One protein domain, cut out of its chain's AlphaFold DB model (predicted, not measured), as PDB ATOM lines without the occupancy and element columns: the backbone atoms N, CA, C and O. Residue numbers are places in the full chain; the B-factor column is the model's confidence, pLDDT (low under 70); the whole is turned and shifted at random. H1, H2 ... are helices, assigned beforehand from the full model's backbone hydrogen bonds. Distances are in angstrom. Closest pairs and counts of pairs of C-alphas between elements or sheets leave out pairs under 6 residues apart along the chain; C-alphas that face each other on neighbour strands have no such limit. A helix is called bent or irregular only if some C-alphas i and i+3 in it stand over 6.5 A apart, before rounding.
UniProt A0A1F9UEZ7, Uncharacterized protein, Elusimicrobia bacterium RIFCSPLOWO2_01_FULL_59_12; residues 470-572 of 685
ATOM      1  N   SER A 470     126.009 151.290 112.033       90.62
ATOM      2  CA  SER A 470     126.132 151.716 110.630       90.62
ATOM      3  C   SER A 470     125.564 153.121 110.420       90.62
ATOM      4  O   SER A 470     126.203 153.937 109.762       90.62
ATOM      5  N   GLN A 471     124.396 153.429 110.984       92.88
ATOM      6  CA  GLN A 471     123.769 154.749 110.917       92.88
ATOM      7  C   GLN A 471     124.672 155.804 111.557       92.88
ATOM      8  O   GLN A 471     124.943 156.822 110.925       92.88
ATOM      9  N   SER A 472     125.247 155.507 112.726       95.00
ATOM     10  CA  SER A 472     126.195 156.401 113.396       95.00
ATOM     11  C   SER A 472     127.430 156.707 112.547       95.00
ATOM     12  O   SER A 472     127.818 157.867 112.436       95.00
ATOM     13  N   VAL A 473     128.018 155.699 111.892       96.12
ATOM     14  CA  VAL A 473     129.154 155.890 110.971       96.12
ATOM     15  C   VAL A 473     128.775 156.806 109.801       96.12
ATOM     16  O   VAL A 473     129.552 157.685 109.439       96.12
ATOM     17  N   HIS A 474     127.581 156.645 109.226       96.31
ATOM     18  CA  HIS A 474     127.134 157.480 108.104       96.31
ATOM     19  C   HIS A 474     126.799 158.912 108.549       96.31
ATOM     20  O   HIS A 474     127.169 159.862 107.866       96.31
ATOM     21  N   ALA A 475     126.168 159.089 109.714       97.19
ATOM     22  CA  ALA A 475     125.920 160.409 110.288       97.19
ATOM     23  C   ALA A 475     127.234 161.165 110.553       97.19
ATOM     24  O   ALA A 475     127.373 162.323 110.156       97.19
ATOM     25  N   LEU A 476     128.226 160.491 111.150       98.06
ATOM     26  CA  LEU A 476     129.569 161.047 111.341       98.06
ATOM     27  C   LEU A 476     130.223 161.410 110.009       98.06
ATOM     28  O   LEU A 476     130.807 162.486 109.900       98.06
ATOM     29  N   HIS A 477     130.112 160.543 109.000       98.12
ATOM     30  CA  HIS A 477     130.639 160.797 107.658       98.12
ATOM     31  C   HIS A 477     130.046 162.073 107.062       98.12
ATOM     32  O   HIS A 477     130.810 162.963 106.697       98.12
ATOM     33  N   PHE A 478     128.722 162.231 107.049       98.00
ATOM     34  CA  PHE A 478     128.075 163.412 106.465       98.00
ATOM     35  C   PHE A 478     128.468 164.708 107.181       98.00
ATOM     36  O   PHE A 478     128.868 165.674 106.526       98.00
ATOM     37  N   LEU A 479     128.439 164.714 108.520       98.25
ATOM     38  CA  LEU A 479     128.844 165.879 109.312       98.25
ATOM     39  C   LEU A 479     130.326 166.221 109.101       98.25
ATOM     40  O   LEU A 479     130.666 167.390 108.916       98.25
ATOM     41  N   LYS A 480     131.208 165.211 109.070       98.19
ATOM     42  CA  LYS A 480     132.648 165.404 108.849       98.19
ATOM     43  C   LYS A 480     132.943 165.932 107.453       98.19
ATOM     44  O   LYS A 480     133.751 166.851 107.320       98.19
ATOM     45  N   MET A 481     132.317 165.364 106.419       98.19
ATOM     46  CA  MET A 481     132.532 165.800 105.040       98.19
ATOM     47  C   MET A 481     132.094 167.254 104.885       98.19
ATOM     48  O   MET A 481     132.931 168.080 104.516       98.19
ATOM     49  N   ALA A 482     130.864 167.593 105.293       98.38
ATOM     50  CA  ALA A 482     130.358 168.968 105.284       98.38
ATOM     51  C   ALA A 482     131.269 169.923 106.074       98.38
ATOM     52  O   ALA A 482     131.702 170.950 105.548       98.38
ATOM     53  N   GLY A 483     131.638 169.554 107.306       98.19
ATOM     54  CA  GLY A 483     132.505 170.360 108.165       98.19
ATOM     55  C   GLY A 483     133.913 170.583 107.607       98.19
ATOM     56  O   GLY A 483     134.540 171.610 107.890       98.19
ATOM     57  N   SER A 484     134.404 169.650 106.785       97.44
ATOM     58  CA  SER A 484     135.735 169.715 106.179       97.44
ATOM     59  C   SER A 484     135.814 170.572 104.915       97.44
ATOM     60  O   SER A 484     136.871 171.162 104.680       97.44
ATOM     61  N   ILE A 485     134.738 170.646 104.119       97.62
ATOM     62  CA  ILE A 485     134.745 171.319 102.807       97.62
ATOM     63  C   ILE A 485     134.074 172.694 102.806       97.62
ATOM     64  O   ILE A 485     134.431 173.531 101.976       97.62
ATOM     65  N   LEU A 486     133.138 172.948 103.724       98.25
ATOM     66  CA  LEU A 486     132.486 174.250 103.846       98.25
ATOM     67  C   LEU A 486     133.404 175.280 104.532       98.25
ATOM     68  O   LEU A 486     134.259 174.900 105.344       98.25
ATOM     69  N   PRO A 487     133.234 176.588 104.244       97.44
ATOM     70  CA  PRO A 487     133.982 177.656 104.906       97.44
ATOM     71  C   PRO A 487     133.930 177.552 106.435       97.44
ATOM     72  O   PRO A 487     132.955 177.066 107.006       97.44
ATOM     73  N   LYS A 488     135.004 177.976 107.112       96.44
ATOM     74  CA  LYS A 488     135.125 177.904 108.576       96.44
ATOM     75  C   LYS A 488     134.990 179.290 109.218       96.44
ATOM     76  O   LYS A 488     135.447 180.256 108.611       96.44
ATOM     77  N   PRO A 489     134.481 179.371 110.462       95.81
ATOM     78  CA  PRO A 489     133.878 178.280 111.238       95.81
ATOM     79  C   PRO A 489     132.519 177.854 110.655       95.81
ATOM     80  O   PRO A 489     131.812 178.669 110.076       95.81
ATOM     81  N   ASN A 490     132.141 176.585 110.820       97.12
ATOM     82  CA  ASN A 490     130.809 176.102 110.446       97.12
ATOM     83  C   ASN A 490     130.220 175.202 111.538       97.12
ATOM     84  O   ASN A 490     130.946 174.548 112.292       97.12
ATOM     85  N   ARG A 491     128.885 175.172 111.621       97.81
ATOM     86  CA  ARG A 491     128.161 174.399 112.641       97.81
ATOM     87  C   ARG A 491     128.292 172.885 112.468       97.81
ATOM     88  O   ARG A 491     128.099 172.160 113.432       97.81
ATOM     89  N   TYR A 492     128.647 172.406 111.275       98.06
ATOM     90  CA  TYR A 492     128.736 170.975 110.963       98.06
ATOM     91  C   TYR A 492     129.978 170.326 111.566       98.06
ATOM     92  O   TYR A 492     129.885 169.239 112.125       98.06
ATOM     93  N   GLN A 493     131.125 171.014 111.528       97.75
ATOM     94  CA  GLN A 493     132.332 170.565 112.223       97.75
ATOM     95  C   GLN A 493     132.094 170.493 113.736       97.75
ATOM     96  O   GLN A 493     132.468 169.508 114.368       97.75
ATOM     97  N   ARG A 494     131.412 171.498 114.302       96.50
ATOM     98  CA  ARG A 494     131.026 171.494 115.717       96.50
ATOM     99  C   ARG A 494     130.050 170.358 116.032       96.50
ATOM    100  O   ARG A 494     130.278 169.619 116.976       96.50
ATOM    101  N   ALA A 495     129.018 170.163 115.211       97.25
ATOM    102  CA  ALA A 495     128.074 169.058 115.368       97.25
ATOM    103  C   ALA A 495     128.763 167.689 115.266       97.25
ATOM    104  O   ALA A 495     128.425 166.790 116.027       97.25
ATOM    105  N   TYR A 496     129.741 167.525 114.370       97.69
ATOM    106  CA  TYR A 496     130.572 166.323 114.301       97.69
ATOM    107  C   TYR A 496     131.313 166.083 115.623       97.69
ATOM    108  O   TYR A 496     131.192 165.004 116.196       97.69
ATOM    109  N   GLU A 497     132.034 167.091 116.121       96.56
ATOM    110  CA  GLU A 497     132.818 167.016 117.363       96.56
ATOM    111  C   GLU A 497     131.940 166.735 118.587       96.56
ATOM    112  O   GLU A 497     132.239 165.831 119.373       96.56
ATOM    113  N   ASP A 498     130.823 167.454 118.708       95.06
ATOM    114  CA  ASP A 498     129.874 167.315 119.809       95.06
ATOM    115  C   ASP A 498     129.213 165.926 119.809       95.06
ATOM    116  O   ASP A 498     128.945 165.378 120.875       95.06
ATOM    117  N   ASN A 499     129.008 165.313 118.636       93.81
ATOM    118  CA  ASN A 499     128.399 163.988 118.509       93.81
ATOM    119  C   ASN A 499     129.391 162.815 118.532       93.81
ATOM    120  O   ASN A 499     128.949 161.668 118.474       93.81
ATOM    121  N   LEU A 500     130.710 163.035 118.648       92.56
ATOM    122  CA  LEU A 500     131.658 161.921 118.816       92.56
ATOM    123  C   LEU A 500     131.329 161.135 120.094       92.56
ATOM    124  O   LEU A 500     131.045 159.937 120.068       92.56
ATOM    125  N   TRP A 501     131.328 161.844 121.220       89.75
ATOM    126  CA  TRP A 501     131.237 161.251 122.557       89.75
ATOM    127  C   TRP A 501     130.098 161.815 123.404       89.75
ATOM    128  O   TRP A 501     129.808 161.263 124.462       89.75
ATOM    129  N   LYS A 502     129.490 162.923 122.975       83.50
ATOM    130  CA  LYS A 502     128.395 163.615 123.666       83.50
ATOM    131  C   LYS A 502     127.180 163.677 122.729       83.50
ATOM    132  O   LYS A 502     127.226 163.117 121.635       83.50
ATOM    133  N   ASN A 503     126.083 164.289 123.173       88.00
ATOM    134  CA  ASN A 503     124.815 164.381 122.437       88.00
ATOM    135  C   ASN A 503     124.306 163.006 121.999       88.00
ATOM    136  O   ASN A 503     123.893 162.241 122.870       88.00
ATOM    137  N   GLU A 504     124.398 162.670 120.706       86.44
ATOM    138  CA  GLU A 504     123.998 161.371 120.153       86.44
ATOM    139  C   GLU A 504     125.028 160.253 120.327       86.44
ATOM    140  O   GLU A 504     124.743 159.108 119.986       86.44
ATOM    141  N   GLU A 505     126.199 160.536 120.908       89.44
ATOM    142  CA  GLU A 505     127.223 159.522 121.201       89.44
ATOM    143  C   GLU A 505     127.532 158.651 119.961       89.44
ATOM    144  O   GLU A 505     127.636 157.429 120.062       89.44
ATOM    145  N   LEU A 506     127.631 159.240 118.764       92.88
ATOM    146  CA  LEU A 506     127.703 158.496 117.502       92.88
ATOM    147  C   LEU A 506     128.969 157.640 117.408       92.88
ATOM    148  O   LEU A 506     128.882 156.468 117.042       92.88
ATOM    149  N   LEU A 507     130.146 158.179 117.757       94.69
ATOM    150  CA  LEU A 507     131.393 157.403 117.684       94.69
ATOM    151  C   LEU A 507     131.417 156.316 118.752       94.69
ATOM    152  O   LEU A 507     131.844 155.195 118.482       94.69
ATOM    153  N   LYS A 508     130.914 156.627 119.947       91.56
ATOM    154  CA  LYS A 508     130.722 155.636 121.007       91.56
ATOM    155  C   LYS A 508     129.784 154.518 120.547       91.56
ATOM    156  O   LYS A 508     130.166 153.360 120.628       91.56
ATOM    157  N   THR A 509     128.628 154.852 119.978       90.12
ATOM    158  CA  THR A 509     127.666 153.876 119.452       90.12
ATOM    159  C   THR A 509     128.302 153.012 118.368       90.12
ATOM    160  O   THR A 509     128.228 151.789 118.432       90.12
ATOM    161  N   ALA A 510     128.990 153.624 117.401       92.31
ATOM    162  CA  ALA A 510     129.716 152.892 116.372       92.31
ATOM    163  C   ALA A 510     130.758 151.943 116.988       92.31
ATOM    164  O   ALA A 510     130.801 150.772 116.633       92.31
ATOM    165  N   LYS A 511     131.559 152.408 117.951       91.12
ATOM    166  CA  LYS A 511     132.591 151.608 118.626       91.12
ATOM    167  C   LYS A 511     132.019 150.431 119.417       91.12
ATOM    168  O   LYS A 511     132.533 149.322 119.284       91.12
ATOM    169  N   GLU A 512     131.002 150.677 120.235       85.62
ATOM    170  CA  GLU A 512     130.430 149.696 121.166       85.62
ATOM    171  C   GLU A 512     129.566 148.653 120.453       85.62
ATOM    172  O   GLU A 512     129.542 147.500 120.868       85.62
ATOM    173  N   TRP A 513     128.884 149.045 119.371       85.31
ATOM    174  CA  TRP A 513     127.919 148.184 118.680       85.31
ATOM    175  C   TRP A 513     128.386 147.698 117.310       85.31
ATOM    176  O   TRP A 513     127.720 146.858 116.703       85.31
ATOM    177  N   SER A 514     129.519 148.193 116.802       82.44
ATOM    178  CA  SER A 514     130.144 147.597 115.616       82.44
ATOM    179  C   SER A 514     130.429 146.121 115.856       82.44
ATOM    180  O   SER A 514     130.829 145.734 116.947       82.44
ATOM    181  N   SER A 515     130.207 145.319 114.818       76.69
ATOM    182  CA  SER A 515     130.231 143.852 114.812       76.69
ATOM    183  C   SER A 515     129.195 143.139 115.659       76.69
ATOM    184  O   SER A 515     129.017 141.955 115.425       76.69
ATOM    185  N   MET A 516     128.464 143.787 116.570       78.56
ATOM    186  CA  MET A 516     127.518 143.057 117.416       78.56
ATOM    187  C   MET A 516     126.438 142.330 116.597       78.56
ATOM    188  O   MET A 516     126.040 141.217 116.938       78.56
ATOM    189  N   ASP A 517     125.969 142.941 115.511       72.12
ATOM    190  CA  ASP A 517     125.036 142.322 114.575       72.12
ATOM    191  C   ASP A 517     125.652 141.102 113.873       72.12
ATOM    192  O   ASP A 517     125.066 140.018 113.889       72.12
ATOM    193  N   GLU A 518     126.849 141.254 113.310       77.56
ATOM    194  CA  GLU A 518     127.586 140.179 112.643       77.56
ATOM    195  C   GLU A 518     127.967 139.053 113.605       77.56
ATOM    196  O   GLU A 518     127.760 137.891 113.270       77.56
ATOM    197  N   ASP A 519     128.461 139.370 114.799       79.25
ATOM    198  CA  ASP A 519     128.883 138.424 115.832       79.25
ATOM    199  C   ASP A 519     127.685 137.641 116.363       79.25
ATOM    200  O   ASP A 519     127.759 136.419 116.502       79.25
ATOM    201  N   LEU A 520     126.543 138.302 116.582       74.50
ATOM    202  CA  LEU A 520     125.310 137.635 116.989       74.50
ATOM    203  C   LEU A 520     124.784 136.715 115.883       74.50
ATOM    204  O   LEU A 520     124.429 135.564 116.147       74.50
ATOM    205  N   ILE A 521     124.748 137.186 114.633       74.56
ATOM    206  CA  ILE A 521     124.335 136.353 113.498       74.56
ATOM    207  C   ILE A 521     125.312 135.176 113.354       74.56
ATOM    208  O   ILE A 521     124.879 134.027 113.253       74.56
ATOM    209  N   ALA A 522     126.618 135.416 113.421       76.94
ATOM    210  CA  ALA A 522     127.655 134.395 113.340       76.94
ATOM    211  C   ALA A 522     127.587 133.385 114.491       76.94
ATOM    212  O   ALA A 522     127.810 132.196 114.264       76.94
ATOM    213  N   ALA A 523     127.227 133.812 115.698       72.06
ATOM    214  CA  ALA A 523     127.021 132.926 116.838       72.06
ATOM    215  C   ALA A 523     125.808 132.003 116.646       72.06
ATOM    216  O   ALA A 523     125.835 130.846 117.067       72.06
ATOM    217  N   VAL A 524     124.747 132.497 115.999       71.00
ATOM    218  CA  VAL A 524     123.488 131.755 115.824       71.00
ATOM    219  C   VAL A 524     123.526 130.841 114.601       71.00
ATOM    220  O   VAL A 524     123.155 129.669 114.686       71.00
ATOM    221  N   VAL A 525     123.930 131.367 113.444       72.06
ATOM    222  CA  VAL A 525     123.859 130.649 112.158       72.06
ATOM    223  C   VAL A 525     125.222 130.234 111.611       72.06
ATOM    224  O   VAL A 525     125.284 129.451 110.661       72.06
ATOM    225  N   GLY A 526     126.299 130.717 112.222       77.50
ATOM    226  CA  GLY A 526     127.668 130.486 111.800       77.50
ATOM    227  C   GLY A 526     128.253 131.592 110.911       77.50
ATOM    228  O   GLY A 526     127.519 132.279 110.208       77.50
ATOM    229  N   ASN A 527     129.583 131.734 110.897       81.00
ATOM    230  CA  ASN A 527     130.351 132.742 110.156       81.00
ATOM    231  C   ASN A 527     130.008 132.732 108.669       81.00
ATOM    232  O   ASN A 527     129.807 133.779 108.071       81.00
ATOM    233  N   THR A 528     129.927 131.552 108.060       76.94
ATOM    234  CA  THR A 528     129.649 131.437 106.627       76.94
ATOM    235  C   THR A 528     128.235 131.878 106.286       76.94
ATOM    236  O   THR A 528     128.040 132.604 105.313       76.94
ATOM    237  N   GLN A 529     127.242 131.490 107.091       77.62
ATOM    238  CA  GLN A 529     125.871 131.937 106.871       77.62
ATOM    239  C   GLN A 529     125.722 133.429 107.187       77.62
ATOM    240  O   GLN A 529     125.046 134.121 106.430       77.62
ATOM    241  N   ALA A 530     126.392 133.938 108.226       81.88
ATOM    242  CA  ALA A 530     126.475 135.366 108.526       81.88
ATOM    243  C   ALA A 530     127.075 136.141 107.347       81.88
ATOM    244  O   ALA A 530     126.436 137.038 106.810       81.88
ATOM    245  N   ALA A 531     128.209 135.683 106.813       82.38
ATOM    246  CA  ALA A 531     128.853 136.253 105.633       82.38
ATOM    247  C   ALA A 531     127.981 136.220 104.376       82.38
ATOM    248  O   ALA A 531     128.031 137.107 103.522       82.38
ATOM    249  N   ALA A 532     127.153 135.189 104.253       76.56
ATOM    250  CA  ALA A 532     126.181 135.081 103.184       76.56
ATOM    251  C   ALA A 532     124.981 136.027 103.412       76.56
ATOM    252  O   ALA A 532     124.334 136.444 102.449       76.56
ATOM    253  N   MET A 533     124.643 136.334 104.667       75.75
ATOM    254  CA  MET A 533     123.568 137.244 105.085       75.75
ATOM    255  C   MET A 533     123.988 138.713 105.139       75.75
ATOM    256  O   MET A 533     123.093 139.557 105.097       75.75
ATOM    257  N   ARG A 534     125.296 139.008 105.150       79.44
ATOM    258  CA  ARG A 534     125.834 140.365 105.014       79.44
ATOM    259  C   ARG A 534     125.135 141.094 103.884       79.44
ATOM    260  O   ARG A 534     125.074 140.625 102.744       79.44
ATOM    261  N   THR A 535     124.561 142.230 104.238       63.94
ATOM    262  CA  THR A 535     123.817 143.063 103.302       63.94
ATOM    263  C   THR A 535     124.742 144.102 102.673       63.94
ATOM    264  O   THR A 535     125.864 144.325 103.132       63.94
ATOM    265  N   SER A 536     124.261 144.780 101.632       62.88
ATOM    266  CA  SER A 536     124.966 145.909 101.016       62.88
ATOM    267  C   SER A 536     125.296 147.032 102.007       62.88
ATOM    268  O   SER A 536     126.240 147.781 101.771       62.88
ATOM    269  N   SER A 537     124.592 147.135 103.144       65.69
ATOM    270  CA  SER A 537     124.845 148.192 104.127       65.69
ATOM    271  C   SER A 537     126.219 148.098 104.787       65.69
ATOM    272  O   SER A 537     126.768 149.137 105.140       65.69
ATOM    273  N   ALA A 538     126.778 146.891 104.944       72.56
ATOM    274  CA  ALA A 538     128.124 146.715 105.491       72.56
ATOM    275  C   ALA A 538     129.182 147.305 104.546       72.56
ATOM    276  O   ALA A 538     130.099 147.993 104.986       72.56
ATOM    277  N   HIS A 539     128.998 147.114 103.238       82.69
ATOM    278  CA  HIS A 539     129.909 147.632 102.223       82.69
ATOM    279  C   HIS A 539     129.862 149.162 102.110       82.69
ATOM    280  O   HIS A 539     130.903 149.792 101.954       82.69
ATOM    281  N   LEU A 540     128.681 149.772 102.267       89.19
ATOM    282  CA  LEU A 540     128.547 151.235 102.306       89.19
ATOM    283  C   LEU A 540     129.295 151.860 103.492       89.19
ATOM    284  O   LEU A 540     129.903 152.918 103.339       89.19
ATOM    285  N   SER A 541     129.318 151.188 104.650       92.44
ATOM    286  CA  SER A 541     130.076 151.667 105.812       92.44
ATOM    287  C   SER A 541     131.580 151.778 105.532       92.44
ATOM    288  O   SER A 541     132.215 152.639 106.129       92.44
ATOM    289  N   PHE A 542     132.162 150.979 104.625       94.50
ATOM    290  CA  PHE A 542     133.579 151.133 104.267       94.50
ATOM    291  C   PHE A 542     133.867 152.428 103.519       94.50
ATOM    292  O   PHE A 542     134.904 153.027 103.771       94.50
ATOM    293  N   LEU A 543     132.957 152.888 102.654       95.25
ATOM    294  CA  LEU A 543     133.116 154.179 101.976       95.25
ATOM    295  C   LEU A 543     133.126 155.323 102.996       95.25
ATOM    296  O   LEU A 543     134.012 156.173 102.981       95.25
ATOM    297  N   ALA A 544     132.169 155.290 103.926       96.75
ATOM    298  CA  ALA A 544     132.075 156.259 105.009       96.75
ATOM    299  C   ALA A 544     133.312 156.217 105.928       96.75
ATOM    300  O   ALA A 544     133.894 157.259 106.224       96.75
ATOM    301  N   LEU A 545     133.749 155.023 106.349       97.62
ATOM    302  CA  LEU A 545     134.944 154.848 107.184       97.62
ATOM    303  C   LEU A 545     136.222 155.274 106.461       97.62
ATOM    304  O   LEU A 545     137.076 155.889 107.088       97.62
ATOM    305  N   PHE A 546     136.355 154.986 105.168       97.81
ATOM    306  CA  PHE A 546     137.500 155.411 104.367       97.81
ATOM    307  C   PHE A 546     137.656 156.935 104.403       97.81
ATOM    308  O   PHE A 546     138.708 157.440 104.794       97.81
ATOM    309  N   ASP A 547     136.585 157.672 104.098       97.81
ATOM    310  CA  ASP A 547     136.582 159.135 104.150       97.81
ATOM    311  C   ASP A 547     136.831 159.667 105.562       97.81
ATOM    312  O   ASP A 547     137.626 160.592 105.745       97.81
ATOM    313  N   LEU A 548     136.186 159.072 106.570       98.31
ATOM    314  CA  LEU A 548     136.403 159.429 107.971       98.31
ATOM    315  C   LEU A 548     137.875 159.261 108.362       98.31
ATOM    316  O   LEU A 548     138.443 160.182 108.937       98.31
ATOM    317  N   ILE A 549     138.525 158.151 108.004       98.25
ATOM    318  CA  ILE A 549     139.945 157.913 108.310       98.25
ATOM    319  C   ILE A 549     140.832 158.917 107.574       98.25
ATOM    320  O   ILE A 549     141.689 159.543 108.199       98.25
ATOM    321  N   VAL A 550     140.630 159.097 106.266       96.81
ATOM    322  CA  VAL A 550     141.478 159.958 105.424       96.81
ATOM    323  C   VAL A 550     141.343 161.438 105.801       96.81
ATOM    324  O   VAL A 550     142.310 162.192 105.689       96.81
ATOM    325  N   LYS A 551     140.160 161.880 106.248       96.88
ATOM    326  CA  LYS A 551     139.890 163.287 106.599       96.88
ATOM    327  C   LYS A 551     140.007 163.584 108.096       96.88
ATOM    328  O   LYS A 551     139.966 164.760 108.480       96.88
ATOM    329  N   GLU A 552     140.115 162.575 108.957       97.94
ATOM    330  CA  GLU A 552     140.303 162.793 110.389       97.94
ATOM    331  C   GLU A 552     141.722 163.280 110.700       97.94
ATOM    332  O   GLU A 552     142.715 162.743 110.219       97.94
ATOM    333  N   LYS A 553     141.801 164.334 111.518       97.19
ATOM    334  CA  LYS A 553     143.048 164.955 111.972       97.19
ATOM    335  C   LYS A 553     143.393 164.563 113.409       97.19
ATOM    336  O   LYS A 553     144.560 164.604 113.781       97.19
ATOM    337  N   ASN A 554     142.401 164.199 114.221       97.69
ATOM    338  CA  ASN A 554     142.608 163.690 115.572       97.69
ATOM    339  C   ASN A 554     143.036 162.214 115.517       97.69
ATOM    340  O   ASN A 554     142.229 161.351 115.173       97.69
ATOM    341  N   ALA A 555     144.287 161.925 115.888       96.94
ATOM    342  CA  ALA A 555     144.857 160.578 115.827       96.94
ATOM    343  C   ALA A 555     144.051 159.540 116.632       96.94
ATOM    344  O   ALA A 555     143.754 158.471 116.113       96.94
ATOM    345  N   GLY A 556     143.604 159.877 117.847       96.75
ATOM    346  CA  GLY A 556     142.828 158.948 118.677       96.75
ATOM    347  C   GLY A 556     141.468 158.588 118.069       96.75
ATOM    348  O   GLY A 556     141.045 157.436 118.125       96.75
ATOM    349  N   VAL A 557     140.794 159.555 117.438       97.38
ATOM    350  CA  VAL A 557     139.544 159.307 116.696       97.38
ATOM    351  C   VAL A 557     139.818 158.504 115.420       97.38
ATOM    352  O   VAL A 557     139.093 157.553 115.123       97.38
ATOM    353  N   GLN A 558     140.891 158.836 114.698       97.62
ATOM    354  CA  GLN A 558     141.316 158.114 113.499       97.62
ATOM    355  C   GLN A 558     141.626 156.639 113.799       97.62
ATOM    356  O   GLN A 558     141.213 155.769 113.036       97.62
ATOM    357  N   ASP A 559     142.286 156.341 114.917       97.25
ATOM    358  CA  ASP A 559     142.606 154.971 115.330       97.25
ATOM    359  C   ASP A 559     141.351 154.163 115.679       97.25
ATOM    360  O   ASP A 559     141.271 152.973 115.367       97.25
ATOM    361  N   ILE A 560     140.321 154.807 116.241       96.38
ATOM    362  CA  ILE A 560     139.016 154.160 116.430       96.38
ATOM    363  C   ILE A 560     138.388 153.832 115.076       96.38
ATOM    364  O   ILE A 560     137.939 152.704 114.887       96.38
ATOM    365  N   TYR A 561     138.393 154.759 114.112       98.00
ATOM    366  CA  TYR A 561     137.881 154.467 112.769       98.00
ATOM    367  C   TYR A 561     138.664 153.350 112.070       98.00
ATOM    368  O   TYR A 561     138.046 152.482 111.455       98.00
ATOM    369  N   ARG A 562     139.995 153.310 112.210       97.56
ATOM    370  CA  ARG A 562     140.825 152.196 111.719       97.56
ATOM    371  C   ARG A 562     140.444 150.876 112.375       97.56
ATOM    372  O   ARG A 562     140.302 149.883 111.675       97.56
ATOM    373  N   SER A 563     140.228 150.863 113.690       95.56
ATOM    374  CA  SER A 563     139.785 149.665 114.413       95.56
ATOM    375  C   SER A 563     138.410 149.181 113.938       95.56
ATOM    376  O   SER A 563     138.218 147.978 113.749       95.56
ATOM    377  N   LEU A 564     137.472 150.103 113.689       95.06
ATOM    378  CA  LEU A 564     136.167 149.794 113.097       95.06
ATOM    379  C   LEU A 564     136.316 149.188 111.698       95.06
ATOM    380  O   LEU A 564     135.713 148.153 111.408       95.06
ATOM    381  N   PHE A 565     137.137 149.807 110.846       96.12
ATOM    382  CA  PHE A 565     137.413 149.308 109.501       96.12
ATOM    383  C   PHE A 565     138.029 147.909 109.564       96.12
ATOM    384  O   PHE A 565     137.510 147.002 108.923       96.12
ATOM    385  N   GLU A 566     139.092 147.718 110.347       94.88
ATOM    386  CA  GLU A 566     139.813 146.447 110.484       94.88
ATOM    387  C   GLU A 566     138.883 145.322 110.939       94.88
ATOM    388  O   GLU A 566     138.874 144.245 110.348       94.88
ATOM    389  N   ARG A 567     138.019 145.583 111.926       91.19
ATOM    390  CA  ARG A 567     137.054 144.588 112.407       91.19
ATOM    391  C   ARG A 567     136.102 144.131 111.302       91.19
ATOM    392  O   ARG A 567     135.874 142.935 111.134       91.19
ATOM    393  N   HIS A 568     135.562 145.069 110.523       91.06
ATOM    394  CA  HIS A 568     134.723 144.724 109.377       91.06
ATOM    395  C   HIS A 568     135.533 144.036 108.270       91.06
ATOM    396  O   HIS A 568     135.061 143.064 107.677       91.06
ATOM    397  N   TYR A 569     136.756 144.495 108.009       92.88
ATOM    398  CA  TYR A 569     137.644 143.935 106.995       92.88
ATOM    399  C   TYR A 569     137.992 142.477 107.294       92.88
ATOM    400  O   TYR A 569     137.843 141.639 106.412       92.88
ATOM    401  N   GLN A 570     138.333 142.125 108.534       90.62
ATOM    402  CA  GLN A 570     138.667 140.749 108.933       90.62
ATOM    403  C   GLN A 570     137.568 139.733 108.603       90.62
ATOM    404  O   GLN A 570     137.855 138.576 108.288       90.62
ATOM    405  N   LEU A 571     136.304 140.159 108.628       87.12
ATOM    406  CA  LEU A 571     135.158 139.325 108.272       87.12
ATOM    407  C   LEU A 571     135.053 139.069 106.757       87.12
ATOM    408  O   LEU A 571     134.448 138.072 106.346       87.12
ATOM    409  N   MET A 572     135.613 139.962 105.938       90.19
ATOM    410  CA  MET A 572     135.506 140.009 104.472       90.19
ATOM    411  C   MET A 572     136.849 139.864 103.742       90.19
ATOM    412  O   MET A 572     136.857 139.789 102.520       90.19
TER     413      MET A 572
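What this domain is: This is residues 470 to 572 of the 685 residues of an uncharacterized protein of Elusimicrobia bacterium RIFCSPLOWO2_01_FULL_59_12 (UniProt A0A1F9UEZ7). This is a rod of seven helices, in which H2, H3 and H4 follow one another along one side, H5 turns the chain at one end and H6 comes back along the other side. H1 packs between H2 and H3 on the one hand and H6 on the other, and H7 folds back beside H6; the end made by H4 and H5 is more thinly attached. The printed part has 103 residues with seven named helices, H1 to H7 in chain order, and no named strand: the class is all helix. It is compact, with a radius of gyration of the C-alphas of 14.5 A, and spans 49 by 22 by 21 A.

Where its parts are: H7, the longest helix, has residues 555 to 572 and runs 25.3 A, ending at C-alpha 572 at (135.506, 140.009, 104.472). H6, residues 536 to 551, measures 23.6 A. H1, residues 470 to 485, measures 22.8 A and begins at C-alpha 470 at (126.132, 151.716, 110.630). H2 has residues 491 to 501 and is only just irregular: C-alphas 498 and 501 are 6.8 A apart. H3 has residues 506 to 513, H4 residues 516 to 525, and H5 residues 527 to 533, with C-alpha 527 at (130.351, 132.742, 110.156).

How they stand to each other: H7 and H6 form a helical hairpin, touching at a shallow tilt of 29 degrees, opposite ways; their closest C-alphas, of Gln 558 and Ile 549, are 5.4 A apart. H6 touches H1 the same way at 34.6 degrees, a tilt only just shallow, with C-alphas Ala 544 and His 477 closest at 5.4 A. H1 and H2 form another helical hairpin, at 37 degrees, only just steep, with C-alphas Gly 483 and Gln 493 closest at 4.1 A. H1 touches H3 with residues 470 to 476 alone; the closest C-alphas, of Ser 472 and Leu 506, are 4.8 A apart. H2 and H3 touch only at the corner, C-alphas Leu 500 and Leu 507 being closest at 4.7 A. H7, with residues 560 to 564 alone, and H3 only just touch, with 3 pairs of C-alphas within 8 A, the closest being Leu 564 and Lys 511 at 6.8 A. H3 and H4 meet only through their link. H4 and H5 touch at 72 degrees, only just about perpendicular, with C-alphas Ala 522 and Ala 530 closest at 5.1 A. H5 and H7 are close but not clearly touching. In H1, H3, H4 and H5 every O i to N i+4 pair is within hydrogen-bond range; in H2 it is 6 of 7, in H6 10 of 12, in H7 12 of 14.

The domain as a whole: The C-alphas farthest apart, of Lys 488 and Val 525, are 48.7 A apart. The printed part has no cut, and its six links are tight. Its mean pLDDT is 90.0; residues 535 to 537 are under 70.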